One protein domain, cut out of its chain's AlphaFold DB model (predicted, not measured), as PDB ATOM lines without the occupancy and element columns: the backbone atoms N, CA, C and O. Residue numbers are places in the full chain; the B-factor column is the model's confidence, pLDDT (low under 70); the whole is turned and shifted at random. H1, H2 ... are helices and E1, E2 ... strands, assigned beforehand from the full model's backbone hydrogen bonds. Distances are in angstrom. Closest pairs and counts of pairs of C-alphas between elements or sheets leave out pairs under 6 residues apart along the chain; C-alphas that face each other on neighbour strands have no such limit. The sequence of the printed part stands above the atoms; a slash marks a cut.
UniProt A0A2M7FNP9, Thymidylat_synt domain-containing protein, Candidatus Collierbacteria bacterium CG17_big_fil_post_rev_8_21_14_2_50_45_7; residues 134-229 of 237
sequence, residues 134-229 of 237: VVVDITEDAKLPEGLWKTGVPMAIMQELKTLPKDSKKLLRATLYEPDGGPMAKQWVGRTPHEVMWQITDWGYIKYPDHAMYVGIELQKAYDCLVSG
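Overview. This is residues 134 to 229 of the 237 residues of the protein "Thymidylat_synt domain-containing protein" of Candidatus Collierbacteria bacterium CG17_big_fil_post_rev_8_21_14_2_50_45_7 (UniProt A0A2M7FNP9). A strongly twisted sheet of three strands has two helices, H2 and H3, side by side over one face, and no named helix on the other; this makes two layers, helices on one face of a sheet. The short H1 sits off the sheet, by the beginning of H2. The printed part has 96 residues, with E1, H1, E2, E3, H2 and H3 along the chain; the sheet's order is E1, E2, E3, antiparallel, and the class is mixed, helices and strands. It is compact, with a radius of gyration of the C-alphas of 13.2 A and spans of 38 by 30 by 24 A.

Arrangement. Inner strand E2, residues 171 to 177, is antiparallel to E1, residues 134 to 139, with N 137 and O 173 2.9 A apart. E2 forms a hairpin with E3, residues 184 to 190, where N 174 and O 188 are 2.9 A apart. H3, residues 209 to 228, lies over E1 and E2 at a height over the sheet of 9.0 A; its closest C-alpha pair with E1 is Val 136 and Leu 219, 6.7 A. H2, residues 193 to 201, is on the same face, over E3, at a height of 8.3 A. On the local plane H3 runs along the strands, at 11 degrees to E1; H2 only just does, at 29 degrees to E3. H2 and H3 form a helical hairpin: residues 216 to 223 of H3 touch H2, opposite ways at a shallow tilt of 25 degrees, the closest C-alphas being those of Pro 193 and Leu 219, 5.2 A. H1, residues 155 to 161, only just touches H2, with 3 pairs of C-alphas within 8 A, the closest Ile 157 and His 194 at 6.3 A; it is apart from H3. Every O i to N i+4 pair is within hydrogen-bond range in H1 and H3, and 4 of 5 in H2.

Along the chain. E1 begins at C-alpha 134 (-21.586, -0.682, 96.616) and is 15.3 A long; E2 is 18.9 A and E3 17.6 A. H1 is 9.8 A and H2 12.0 A. H3, 28.6 A, ends at C-alpha 228 (-37.365, -1.053, 113.973).

Size, cuts and confidence. The C-alphas of Thr 151 and Asp 180 are the two farthest apart, 39.1 A. The printed part has no cut. The link from E1 to H1, 15 residues, is long. The mean pLDDT of the printed part is 89.6, and no printed residue is under 70.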
ATOM      1  N   VAL A 134     -21.447  -0.896  95.171       91.75
ATOM      2  CA  VAL A 134     -21.586  -0.682  96.616       91.75
ATOM      3  C   VAL A 134     -22.651  -1.615  97.175       91.75
ATOM      4  O   VAL A 134     -23.816  -1.548  96.788       91.75
ATOM      5  N   VAL A 135     -22.248  -2.458  98.122       93.62
ATOM      6  CA  VAL A 135     -23.158  -3.296  98.907       93.62
ATOM      7  C   VAL A 135     -23.339  -2.673 100.279       93.62
ATOM      8  O   VAL A 135     -22.350  -2.362 100.950       93.62
ATOM      9  N   VAL A 136     -24.591  -2.503 100.689       96.25
ATOM     10  CA  VAL A 136     -24.962  -2.045 102.026       96.25
ATOM     11  C   VAL A 136     -25.442  -3.240 102.841       96.25
ATOM     12  O   VAL A 136     -26.159  -4.102 102.339       96.25
ATOM     13  N   ASP A 137     -25.039  -3.314 104.105       96.31
ATOM     14  CA  ASP A 137     -25.500  -4.337 105.038       96.31
ATOM     15  C   ASP A 137     -25.476  -3.855 106.499       96.31
ATOM     16  O   ASP A 137     -24.937  -2.794 106.825       96.31
ATOM     17  N   ILE A 138     -26.090  -4.647 107.384       96.31
ATOM     18  CA  ILE A 138     -26.076  -4.435 108.835       96.31
ATOM     19  C   ILE A 138     -25.231  -5.539 109.471       96.31
ATOM     20  O   ILE A 138     -25.530  -6.721 109.307       96.31
ATOM     21  N   THR A 139     -24.216  -5.165 110.248       94.56
ATOM     22  CA  THR A 139     -23.239  -6.110 110.808       94.56
ATOM     23  C   THR A 139     -22.962  -5.872 112.293       94.56
ATOM     24  O   THR A 139     -23.052  -4.746 112.775       94.56
ATOM     25  N   GLU A 140     -22.587  -6.928 113.016       93.56
ATOM     26  CA  GLU A 140     -22.043  -6.860 114.385       93.56
ATOM     27  C   GLU A 140     -20.526  -7.127 114.425       93.56
ATOM     28  O   GLU A 140     -19.881  -6.917 115.452       93.56
ATOM     29  N   ASP A 141     -19.940  -7.548 113.299       90.56
ATOM     30  CA  ASP A 141     -18.544  -7.998 113.208       90.56
ATOM     31  C   ASP A 141     -17.564  -6.860 112.887       90.56
ATOM     32  O   ASP A 141     -16.349  -7.056 112.828       90.56
ATOM     33  N   ALA A 142     -18.081  -5.653 112.659       89.69
ATOM     34  CA  ALA A 142     -17.281  -4.482 112.343       89.69
ATOM     35  C   ALA A 142     -16.993  -3.625 113.582       89.69
ATOM     36  O   ALA A 142     -17.738  -3.610 114.561       89.69
ATOM     37  N   LYS A 143     -15.902  -2.856 113.520       89.31
ATOM     38  CA  LYS A 143     -15.559  -1.857 114.537       89.31
ATOM     39  C   LYS A 143     -15.738  -0.461 113.966       89.31
ATOM     40  O   LYS A 143     -15.344  -0.202 112.831       89.31
ATOM     41  N   LEU A 144     -16.289   0.438 114.777       88.12
ATOM     42  CA  LEU A 144     -16.322   1.857 114.443       88.12
ATOM     43  C   LEU A 144     -14.891   2.385 114.270       88.12
ATOM     44  O   LEU A 144     -14.055   2.132 115.143       88.12
ATOM     45  N   PRO A 145     -14.605   3.124 113.186       85.44
ATOM     46  CA  PRO A 145     -13.318   3.777 113.019       85.44
ATOM     47  C   PRO A 145     -13.019   4.734 114.180       85.44
ATOM     48  O   PRO A 145     -13.866   5.532 114.595       85.44
ATOM     49  N   GLU A 146     -11.795   4.673 114.701       83.12
ATOM     50  CA  GLU A 146     -11.346   5.605 115.732       83.12
ATOM     51  C   GLU A 146     -11.213   7.020 115.164       83.12
ATOM     52  O   GLU A 146     -10.738   7.232 114.048       83.12
ATOM     53  N   GLY A 147     -11.611   8.017 115.955       79.94
ATOM     54  CA  GLY A 147     -11.393   9.416 115.600       79.94
ATOM     55  C   GLY A 147     -12.256   9.944 114.451       79.94
ATOM     56  O   GLY A 147     -11.888  10.981 113.900       79.94
ATOM     57  N   LEU A 148     -13.393   9.299 114.133       78.31
ATOM     58  CA  LEU A 148     -14.408   9.825 113.198       78.31
ATOM     59  C   LEU A 148     -14.691  11.316 113.453       78.31
ATOM     60  O   LEU A 148     -14.723  12.110 112.521       78.31
ATOM     61  N   TRP A 149     -14.800  11.705 114.729       80.06
ATOM     62  CA  TRP A 149     -15.127  13.070 115.142       80.06
ATOM     63  C   TRP A 149     -14.125  13.601 116.174       80.06
ATOM     64  O   TRP A 149     -14.334  13.484 117.381       80.06
ATOM     65  N   LYS A 150     -13.021  14.204 115.715       75.19
ATOM     66  CA  LYS A 150     -11.957  14.723 116.602       75.19
ATOM     67  C   LYS A 150     -12.395  15.898 117.485       75.19
ATOM     68  O   LYS A 150     -11.857  16.071 118.572       75.19
ATOM     69  N   THR A 151     -13.348  16.705 117.022       80.31
ATOM     70  CA  THR A 151     -13.772  17.961 117.669       80.31
ATOM     71  C   THR A 151     -15.186  17.898 118.256       80.31
ATOM     72  O   THR A 151     -15.729  18.928 118.646       80.31
ATOM     73  N   GLY A 152     -15.782  16.703 118.327       82.94
ATOM     74  CA  GLY A 152     -17.157  16.485 118.784       82.94
ATOM     75  C   GLY A 152     -18.089  16.007 117.670       82.94
ATOM     76  O   GLY A 152     -17.843  16.247 116.490       82.94
ATOM     77  N   VAL A 153     -19.150  15.294 118.058       85.56
ATOM     78  CA  VAL A 153     -20.100  14.667 117.126       85.56
ATOM     79  C   VAL A 153     -21.022  15.735 116.517       85.56
ATOM     80  O   VAL A 153     -21.643  16.487 117.269       85.56
ATOM     81  N   PRO A 154     -21.153  15.811 115.182       89.50
ATOM     82  CA  PRO A 154     -22.072  16.738 114.522       89.50
ATOM     83  C   PRO A 154     -23.536  16.581 114.960       89.50
ATOM     84  O   PRO A 154     -24.010  15.477 115.232       89.50
ATOM     85  N   MET A 155     -24.281  17.694 114.979       91.19
ATOM     86  CA  MET A 155     -25.683  17.739 115.438       91.19
ATOM     87  C   MET A 155     -26.607  16.763 114.701       91.19
ATOM     88  O   MET A 155     -27.456  16.149 115.343       91.19
ATOM     89  N   ALA A 156     -26.437  16.606 113.383       87.94
ATOM     90  CA  ALA A 156     -27.231  15.677 112.577       87.94
ATOM     91  C   ALA A 156     -27.076  14.230 113.076       87.94
ATOM     92  O   ALA A 156     -28.066  13.587 113.421       87.94
ATOM     93  N   ILE A 157     -25.831  13.776 113.257       91.56
ATOM     94  CA  ILE A 157     -25.525  12.444 113.798       91.56
ATOM     95  C   ILE A 157     -26.053  12.306 115.227       91.56
ATOM     96  O   ILE A 157     -26.648  11.290 115.567       91.56
ATOM     97  N   MET A 158     -25.883  13.323 116.080       92.12
ATOM     98  CA  MET A 158     -26.409  13.267 117.450       92.12
ATOM     99  C   MET A 158     -27.929  13.105 117.494       92.12
ATOM    100  O   MET A 158     -28.442  12.488 118.426       92.12
ATOM    101  N   GLN A 159     -28.659  13.672 116.532       92.69
ATOM    102  CA  GLN A 159     -30.108  13.528 116.464       92.69
ATOM    103  C   GLN A 159     -30.517  12.123 116.017       92.69
ATOM    104  O   GLN A 159     -31.432  11.557 116.609       92.69
ATOM    105  N   GLU A 160     -29.812  11.551 115.042       92.06
ATOM    106  CA  GLU A 160     -30.018  10.167 114.608       92.06
ATOM    107  C   GLU A 160     -29.704   9.187 115.735       92.06
ATOM    108  O   GLU A 160     -30.550   8.385 116.099       92.06
ATOM    109  N   LEU A 161     -28.553   9.320 116.398       92.06
ATOM    110  CA  LEU A 161     -28.140   8.424 117.484       92.06
ATOM    111  C   LEU A 161     -29.165   8.302 118.624       92.06
ATOM    112  O   LEU A 161     -29.162   7.296 119.330       92.06
ATOM    113  N   LYS A 162     -30.052   9.289 118.820       93.19
ATOM    114  CA  LYS A 162     -31.141   9.213 119.813       93.19
ATOM    115  C   LYS A 162     -32.208   8.177 119.460       93.19
ATOM    116  O   LYS A 162     -32.899   7.717 120.365       93.19
ATOM    117  N   THR A 163     -32.383   7.865 118.177       92.50
ATOM    118  CA  THR A 163     -33.359   6.875 117.702       92.50
ATOM    119  C   THR A 163     -32.791   5.459 117.701       92.50
ATOM    120  O   THR A 163     -33.557   4.499 117.678       92.50
ATOM    121  N   LEU A 164     -31.465   5.317 117.787       91.62
ATOM    122  CA  LEU A 164     -30.795   4.025 117.862       91.62
ATOM    123  C   LEU A 164     -31.124   3.310 119.190       91.62
ATOM    124  O   LEU A 164     -31.074   3.936 120.257       91.62
ATOM    125  N   PRO A 165     -31.393   1.991 119.179       89.50
ATOM    126  CA  PRO A 165     -31.522   1.226 120.415       89.50
ATOM    127  C   PRO A 165     -30.234   1.313 121.250       89.50
ATOM    128  O   PRO A 165     -29.142   1.069 120.737       89.50
ATOM    129  N   LYS A 166     -30.356   1.637 122.547       83.00
ATOM    130  CA  LYS A 166     -29.211   1.932 123.438       83.00
ATOM    131  C   LYS A 166     -28.180   0.803 123.533       83.00
ATOM    132  O   LYS A 166     -26.998   1.086 123.693       83.00
ATOM    133  N   ASP A 167     -28.630  -0.442 123.403       82.56
ATOM    134  CA  ASP A 167     -27.794  -1.643 123.508       82.56
ATOM    135  C   ASP A 167     -27.451  -2.253 122.138       82.56
ATOM    136  O   ASP A 167     -26.943  -3.374 122.058       82.56
ATOM    137  N   SER A 168     -27.739  -1.542 121.040       83.75
ATOM    138  CA  SER A 168     -27.432  -2.033 119.699       83.75
ATOM    139  C   SER A 168     -25.923  -2.128 119.489       83.75
ATOM    140  O   SER A 168     -25.201  -1.134 119.568       83.75
ATOM    141  N   LYS A 169     -25.453  -3.334 119.158       88.44
ATOM    142  CA  LYS A 169     -24.092  -3.578 118.653       88.44
ATOM    143  C   LYS A 169     -24.014  -3.556 117.127       88.44
ATOM    144  O   LYS A 169     -22.927  -3.679 116.573       88.44
ATOM    145  N   LYS A 170     -25.162  -3.417 116.458       93.62
ATOM    146  CA  LYS A 170     -25.267  -3.427 115.001       93.62
ATOM    147  C   LYS A 170     -24.794  -2.102 114.419       93.62
ATOM    148  O   LYS A 170     -25.113  -1.037 114.946       93.62
ATOM    149  N   LEU A 171     -24.073  -2.190 113.310       95.38
ATOM    150  CA  LEU A 171     -23.541  -1.071 112.548       95.38
ATOM    151  C   LEU A 171     -23.991  -1.179 111.094       95.38
ATOM    152  O   LEU A 171     -24.144  -2.278 110.561       95.38
ATOM    153  N   LEU A 172     -24.159  -0.026 110.459       96.94
ATOM    154  CA  LEU A 172     -24.293   0.077 109.016       96.94
ATOM    155  C   LEU A 172     -22.921  -0.090 108.384       96.94
ATOM    156  O   LEU A 172     -21.931   0.485 108.855       96.94
ATOM    157  N   ARG A 173     -22.875  -0.840 107.292       96.81
ATOM    158  CA  ARG A 173     -21.664  -1.076 106.525       96.81
ATOM    159  C   ARG A 173     -21.944  -0.864 105.052       96.81
ATOM    160  O   ARG A 173     -22.888  -1.426 104.518       96.81
ATOM    161  N   ALA A 174     -21.101  -0.063 104.413       96.12
ATOM    162  CA  ALA A 174     -21.047   0.055 102.965       96.12
ATOM    163  C   ALA A 174     -19.715  -0.523 102.487       96.12
ATOM    164  O   ALA A 174     -18.653  -0.163 103.001       96.12
ATOM    165  N   THR A 175     -19.769  -1.419 101.509       94.88
ATOM    166  CA  THR A 175     -18.597  -2.092 100.950       94.88
ATOM    167  C   THR A 175     -18.532  -1.839  99.452       94.88
ATOM    168  O   THR A 175     -19.461  -2.182  98.730       94.88
ATOM    169  N   LEU A 176     -17.433  -1.242  98.989       93.06
ATOM    170  CA  LEU A 176     -17.130  -1.059  97.573       93.06
ATOM    171  C   LEU A 176     -16.355  -2.273  97.058       93.06
ATOM    172  O   LEU A 176     -15.259  -2.560  97.546       93.06
ATOM    173  N   TYR A 177     -16.907  -2.938  96.053       92.31
ATOM    174  CA  TYR A 177     -16.290  -4.031  95.304       92.31
ATOM    175  C   TYR A 177     -15.886  -3.563  93.914       92.31
ATOM    176  O   TYR A 177     -16.473  -2.622  93.393       92.31
ATOM    177  N   GLU A 178     -14.931  -4.240  93.286       89.94
ATOM    178  CA  GLU A 178     -14.621  -4.008  91.871       89.94
ATOM    179  C   GLU A 178     -15.844  -4.277  90.957       89.94
ATOM    180  O   GLU A 178     -16.730  -5.052  91.335       89.94
ATOM    181  N   PRO A 179     -15.919  -3.655  89.760       80.94
ATOM    182  CA  PRO A 179     -17.124  -3.649  88.917       80.94
ATOM    183  C   PRO A 179     -17.691  -5.031  88.572       80.94
ATOM    184  O   PRO A 179     -18.903  -5.187  88.465       80.94
ATOM    185  N   ASP A 180     -16.838  -6.050  88.475       80.75
ATOM    186  CA  ASP A 180     -17.236  -7.419  88.120       80.75
ATOM    187  C   ASP A 180     -17.519  -8.302  89.351       80.75
ATOM    188  O   ASP A 180     -17.392  -9.525  89.298       80.75
ATOM    189  N   GLY A 181     -17.845  -7.692  90.498       74.94
ATOM    190  CA  GLY A 181     -17.985  -8.411  91.770       74.94
ATOM    191  C   GLY A 181     -16.650  -8.957  92.281       74.94
ATOM    192  O   GLY A 181     -16.610  -9.966  92.986       74.94
ATOM    193  N   GLY A 182     -15.555  -8.307  91.879       83.62
ATOM    194  CA  GLY A 182     -14.198  -8.650  92.283       83.62
ATOM    195  C   GLY A 182     -13.939  -8.371  93.770       83.62
ATOM    196  O   GLY A 182     -14.873  -8.190  94.554       83.62
ATOM    197  N   PRO A 183     -12.671  -8.356  94.211       91.12
ATOM    198  CA  PRO A 183     -12.344  -8.181  95.619       91.12
ATOM    199  C   PRO A 183     -12.905  -6.876  96.201       91.12
ATOM    200  O   PRO A 183     -13.133  -5.883  95.508       91.12
ATOM    201  N   MET A 184     -13.099  -6.881  97.521       92.62
ATOM    202  CA  MET A 184     -13.425  -5.674  98.274       92.62
ATOM    203  C   MET A 184     -12.295  -4.648  98.117       92.62
ATOM    204  O   MET A 184     -11.167  -4.888  98.547       92.62
ATOM    205  N   ALA A 185     -12.623  -3.481  97.569       90.75
ATOM    206  CA  ALA A 185     -11.704  -2.360  97.418       90.75
ATOM    207  C   ALA A 185     -11.672  -1.475  98.673       90.75
ATOM    208  O   ALA A 185     -10.611  -1.016  99.105       90.75
ATOM    209  N   LYS A 186     -12.841  -1.210  99.271       91.88
ATOM    210  CA  LYS A 186     -12.967  -0.332 100.439       91.88
ATOM    211  C   LYS A 186     -14.219  -0.653 101.243       91.88
ATOM    212  O   LYS A 186     -15.199  -1.157 100.708       91.88
ATOM    213  N   GLN A 187     -14.183  -0.318 102.526       93.44
ATOM    214  CA  GLN A 187     -15.311  -0.463 103.428       93.44
ATOM    215  C   GLN A 187     -15.426   0.748 104.349       93.44
ATOM    216  O   GLN A 187     -14.411   1.295 104.791       93.44
ATOM    217  N   TRP A 188     -16.668   1.118 104.645       94.38
ATOM    218  CA  TRP A 188     -17.041   2.184 105.565       94.38
ATOM    219  C   TRP A 188     -18.080   1.668 106.543       94.38
ATOM    220  O   TRP A 188     -18.961   0.891 106.178       94.38
ATOM    221  N   VAL A 189     -17.952   2.089 107.797       95.44
ATOM    222  CA  VAL A 189     -18.757   1.563 108.899       95.44
ATOM    223  C   VAL A 189     -19.188   2.713 109.792       95.44
ATOM    224  O   VAL A 189     -18.377   3.572 110.137       95.44
ATOM    225  N   GLY A 190     -20.457   2.726 110.181       94.62
ATOM    226  CA  GLY A 190     -21.037   3.778 111.006       94.62
ATOM    227  C   GLY A 190     -22.274   3.293 111.746       94.62
ATOM    228  O   GLY A 190     -22.844   2.254 111.427       94.62
ATOM    229  N   ARG A 191     -22.697   4.040 112.760       94.12
ATOM    230  CA  ARG A 191     -23.955   3.786 113.478       94.12
ATOM    231  C   ARG A 191     -25.144   4.380 112.744       94.12
ATOM    232  O   ARG A 191     -26.250   3.873 112.889       94.12
ATOM    233  N   THR A 192     -24.921   5.465 112.007       94.88
ATOM    234  CA  THR A 192     -25.974   6.217 111.324       94.88
ATOM    235  C   THR A 192     -25.653   6.402 109.840       94.88
ATOM    236  O   THR A 192     -24.480   6.293 109.455       94.88
ATOM    237  N   PRO A 193     -26.660   6.691 108.993       95.56
ATOM    238  CA  PRO A 193     -26.453   6.933 107.570       95.56
ATOM    239  C   PRO A 193     -25.450   8.057 107.324       95.56
ATOM    240  O   PRO A 193     -24.544   7.890 106.511       95.56
ATOM    241  N   HIS A 194     -25.540   9.159 108.080       93.38
ATOM    242  CA  HIS A 194     -24.611  10.284 107.953       93.38
ATOM    243  C   HIS A 194     -23.162   9.888 108.241       93.38
ATOM    244  O   HIS A 194     -22.261  10.351 107.545       93.38
ATOM    245  N   GLU A 195     -22.918   9.009 109.219       93.31
ATOM    246  CA  GLU A 195     -21.557   8.550 109.506       93.31
ATOM    247  C   GLU A 195     -20.942   7.803 108.323       93.31
ATOM    248  O   GLU A 195     -19.770   8.012 108.021       93.31
ATOM    249  N   VAL A 196     -21.708   6.941 107.653       94.00
ATOM    250  CA  VAL A 196     -21.217   6.178 106.496       94.00
ATOM    251  C   VAL A 196     -21.145   7.063 105.251       94.00
ATOM    252  O   VAL A 196     -20.139   7.048 104.546       94.00
ATOM    253  N   MET A 197     -22.169   7.880 105.007       91.69
ATOM    254  CA  MET A 197     -22.241   8.777 103.857       91.69
ATOM    255  C   MET A 197     -21.059   9.746 103.831       91.69
ATOM    256  O   MET A 197     -20.386   9.841 102.810       91.69
ATOM    257  N   TRP A 198     -20.748  10.410 104.947       89.44
ATOM    258  CA  TRP A 198     -19.628  11.354 104.996       89.44
ATOM    259  C   TRP A 198     -18.273  10.674 104.789       89.44
ATOM    260  O   TRP A 198     -17.422  11.208 104.082       89.44
ATOM    261  N   GLN A 199     -18.093   9.444 105.282       90.62
ATOM    262  CA  GLN A 199     -16.892   8.657 104.978       90.62
ATOM    263  C   GLN A 199     -16.728   8.354 103.476       90.62
ATOM    264  O   GLN A 199     -15.601   8.255 102.986       90.62
ATOM    265  N   ILE A 200     -17.835   8.194 102.746       89.44
ATOM    266  CA  ILE A 200     -17.836   7.947 101.300       89.44
ATOM    267  C   ILE A 200     -17.600   9.251 100.523       89.44
ATOM    268  O   ILE A 200     -16.780   9.284  99.598       89.44
ATOM    269  N   THR A 201     -18.319  10.322 100.879       82.50
ATOM    270  CA  THR A 201     -18.344  11.579 100.118       82.50
ATOM    271  C   THR A 201     -17.095  12.417 100.317       82.50
ATOM    272  O   THR A 201     -16.579  12.957  99.340       82.50
ATOM    273  N   ASP A 202     -16.559  12.489 101.538       78.62
ATOM    274  CA  ASP A 202     -15.409  13.351 101.841       78.62
ATOM    275  C   ASP A 202     -14.145  12.901 101.097       78.62
ATOM    276  O   ASP A 202     -13.224  13.688 100.877       78.62
ATOM    277  N   TRP A 203     -14.094  11.629 100.683       70.50
ATOM    278  CA  TRP A 203     -12.986  11.044  99.920       70.50
ATOM    279  C   TRP A 203     -13.333  10.814  98.437       70.50
ATOM    280  O   TRP A 203     -12.510  10.281  97.695       70.50
ATOM    281  N   GLY A 204     -14.522  11.234  97.980       78.00
ATOM    282  CA  GLY A 204     -14.894  11.256  96.561       78.00
ATOM    283  C   GLY A 204     -15.058   9.885  95.895       78.00
ATOM    284  O   GLY A 204     -14.835   9.764  94.687       78.00
ATOM    285  N   TYR A 205     -15.433   8.841  96.644       81.88
ATOM    286  CA  TYR A 205     -15.556   7.484  96.085       81.88
ATOM    287  C   TYR A 205     -16.732   7.319  95.123       81.88
ATOM    288  O   TYR A 205     -16.633   6.545  94.173       81.88
ATOM    289  N   ILE A 206     -17.809   8.083  95.318       79.38
ATOM    290  CA  ILE A 206     -18.978   8.106  94.434       79.38
ATOM    291  C   ILE A 206     -19.030   9.465  93.733       79.38
ATOM    292  O   ILE A 206     -18.977  10.504  94.385       79.38
ATOM    293  N   LYS A 207     -19.076   9.460  92.395       76.81
ATOM    294  CA  LYS A 207     -19.058  10.676  91.554       76.81
ATOM    295  C   LYS A 207     -20.373  10.906  90.814       76.81
ATOM    296  O   LYS A 207     -20.690  12.048  90.502       76.81
ATOM    297  N   TYR A 208     -21.094   9.832  90.510       82.31
ATOM    298  CA  TYR A 208     -22.365   9.901  89.804       82.31
ATOM    299  C   TYR A 208     -23.483  10.255  90.802       82.31
ATOM    300  O   TYR A 208     -23.579   9.594  91.842       82.31
ATOM    301  N   PRO A 209     -24.260  11.332  90.567       84.06
ATOM    302  CA  PRO A 209     -25.282  11.790  91.508       84.06
ATOM    303  C   PRO A 209     -26.345  10.733  91.820       84.06
ATOM    304  O   PRO A 209     -26.718  10.567  92.975       84.06
ATOM    305  N   ASP A 210     -26.782   9.994  90.811       81.75
ATOM    306  CA  ASP A 210     -27.704   8.859  90.881       81.75
ATOM    307  C   ASP A 210     -27.170   7.739  91.790       81.75
ATOM    308  O   ASP A 210     -27.878   7.285  92.691       81.75
ATOM    309  N   HIS A 211     -25.887   7.382  91.677       85.88
ATOM    310  CA  HIS A 211     -25.259   6.392  92.565       85.88
ATOM    311  C   HIS A 211     -25.202   6.892  94.012       85.88
ATOM    312  O   HIS A 211     -25.450   6.136  94.951       85.88
ATOM    313  N   ALA A 212     -24.884   8.176  94.208       87.62
ATOM    314  CA  ALA A 212     -24.830   8.776  95.537       87.62
ATOM    315  C   ALA A 212     -26.219   8.810  96.193       87.62
ATOM    316  O   ALA A 212     -26.343   8.508  97.380       87.62
ATOM    317  N   MET A 213     -27.259   9.128  95.415       88.56
ATOM    318  CA  MET A 213     -28.649   9.105  95.871       88.56
ATOM    319  C   MET A 213     -29.081   7.696  96.277       88.56
ATOM    320  O   MET A 213     -29.615   7.525  97.370       88.56
ATOM    321  N   TYR A 214     -28.802   6.688  95.451       90.25
ATOM    322  CA  TYR A 214     -29.154   5.301  95.747       90.25
ATOM    323  C   TYR A 214     -28.467   4.770  97.007       90.25
ATOM    324  O   TYR A 214     -29.136   4.266  97.905       90.25
ATOM    325  N   VAL A 215     -27.150   4.966  97.139       91.81
ATOM    326  CA  VAL A 215     -26.427   4.557  98.354       91.81
ATOM    327  C   VAL A 215     -26.976   5.280  99.587       91.81
ATOM    328  O   VAL A 215     -27.106   4.669 100.645       91.81
ATOM    329  N   GLY A 216     -27.352   6.558  99.463       93.38
ATOM    330  CA  GLY A 216     -28.013   7.300 100.538       93.38
ATOM    331  C   GLY A 216     -29.362   6.699 100.952       93.38
ATOM    332  O   GLY A 216     -29.610   6.528 102.146       93.38
ATOM    333  N   ILE A 217     -30.207   6.337  99.979       94.56
ATOM    334  CA  ILE A 217     -31.504   5.679 100.213       94.56
ATOM    335  C   ILE A 217     -31.301   4.338 100.926       94.56
ATOM    336  O   ILE A 217     -31.947   4.082 101.943       94.56
ATOM    337  N   GLU A 218     -30.370   3.513 100.448       96.25
ATOM    338  CA  GLU A 218     -30.094   2.198 101.030       96.25
ATOM    339  C   GLU A 218     -29.528   2.287 102.449       96.25
ATOM    340  O   GLU A 218     -29.939   1.527 103.328       96.25
ATOM    341  N   LEU A 219     -28.652   3.258 102.726       97.00
ATOM    342  CA  LEU A 219     -28.154   3.507 104.081       97.00
ATOM    343  C   LEU A 219     -29.277   3.926 105.035       97.00
ATOM    344  O   LEU A 219     -29.326   3.435 106.166       97.00
ATOM    345  N   GLN A 220     -30.187   4.800 104.595       96.88
ATOM    346  CA  GLN A 220     -31.336   5.206 105.405       96.88
ATOM    347  C   GLN A 220     -32.287   4.031 105.651       96.88
ATOM    348  O   GLN A 220     -32.696   3.792 106.785       96.88
ATOM    349  N   LYS A 221     -32.584   3.239 104.616       97.25
ATOM    350  CA  LYS A 221     -33.428   2.047 104.727       97.25
ATOM    351  C   LYS A 221     -32.827   1.009 105.677       97.25
ATOM    352  O   LYS A 221     -33.538   0.463 106.522       97.25
ATOM    353  N   ALA A 222     -31.521   0.760 105.583       97.06
ATOM    354  CA  ALA A 222     -30.806  -0.120 106.501       97.06
ATOM    355  C   ALA A 222     -30.876   0.400 107.944       97.06
ATOM    356  O   ALA A 222     -31.099  -0.375 108.875       97.06
ATOM    357  N   TYR A 223     -30.755   1.714 108.139       96.88
ATOM    358  CA  TYR A 223     -30.893   2.339 109.451       96.88
ATOM    359  C   TYR A 223     -32.294   2.188 110.041       96.88
ATOM    360  O   TYR A 223     -32.434   1.792 111.197       96.88
ATOM    361  N   ASP A 224     -33.336   2.426 109.252       96.38
ATOM    362  CA  ASP A 224     -34.720   2.281 109.703       96.38
ATOM    363  C   ASP A 224     -35.041   0.821 110.061       96.38
ATOM    364  O   ASP A 224     -35.719   0.549 111.059       96.38
ATOM    365  N   CYS A 225     -34.494  -0.142 109.308       95.69
ATOM    366  CA  CYS A 225     -34.572  -1.565 109.646       95.69
ATOM    367  C   CYS A 225     -33.849  -1.871 110.964       95.69
ATOM    368  O   CYS A 225     -34.385  -2.579 111.815       95.69
ATOM    369  N   LEU A 226     -32.662  -1.296 111.170       93.94
ATOM    370  CA  LEU A 226     -31.908  -1.433 112.415       93.94
ATOM    371  C   LEU A 226     -32.710  -0.895 113.612       93.94
ATOM    372  O   LEU A 226     -32.815  -1.580 114.630       93.94
ATOM    373  N   VAL A 227     -33.316   0.289 113.485       93.88
ATOM    374  CA  VAL A 227     -34.114   0.933 114.543       93.88
ATOM    375  C   VAL A 227     -35.397   0.156 114.849       93.88
ATOM    376  O   VAL A 227     -35.737  -0.036 116.016       93.88
ATOM    377  N   SER A 228     -36.107  -0.306 113.821       94.00
ATOM    378  CA  SER A 228     -37.365  -1.053 113.973       94.00
ATOM    379  C   SER A 228     -37.172  -2.531 114.332       94.00
ATOM    380  O   SER A 228     -38.125  -3.191 114.744       94.00
ATOM    381  N   GLY A 229     -35.954  -3.062 114.179       90.94
ATOM    382  CA  GLY A 229     -35.655  -4.486 114.328       90.94
ATOM    383  C   GLY A 229     -36.073  -5.344 113.127       90.94
ATOM    384  O   GLY A 229     -36.081  -6.570 113.236       90.94
TER     385      GLY A 229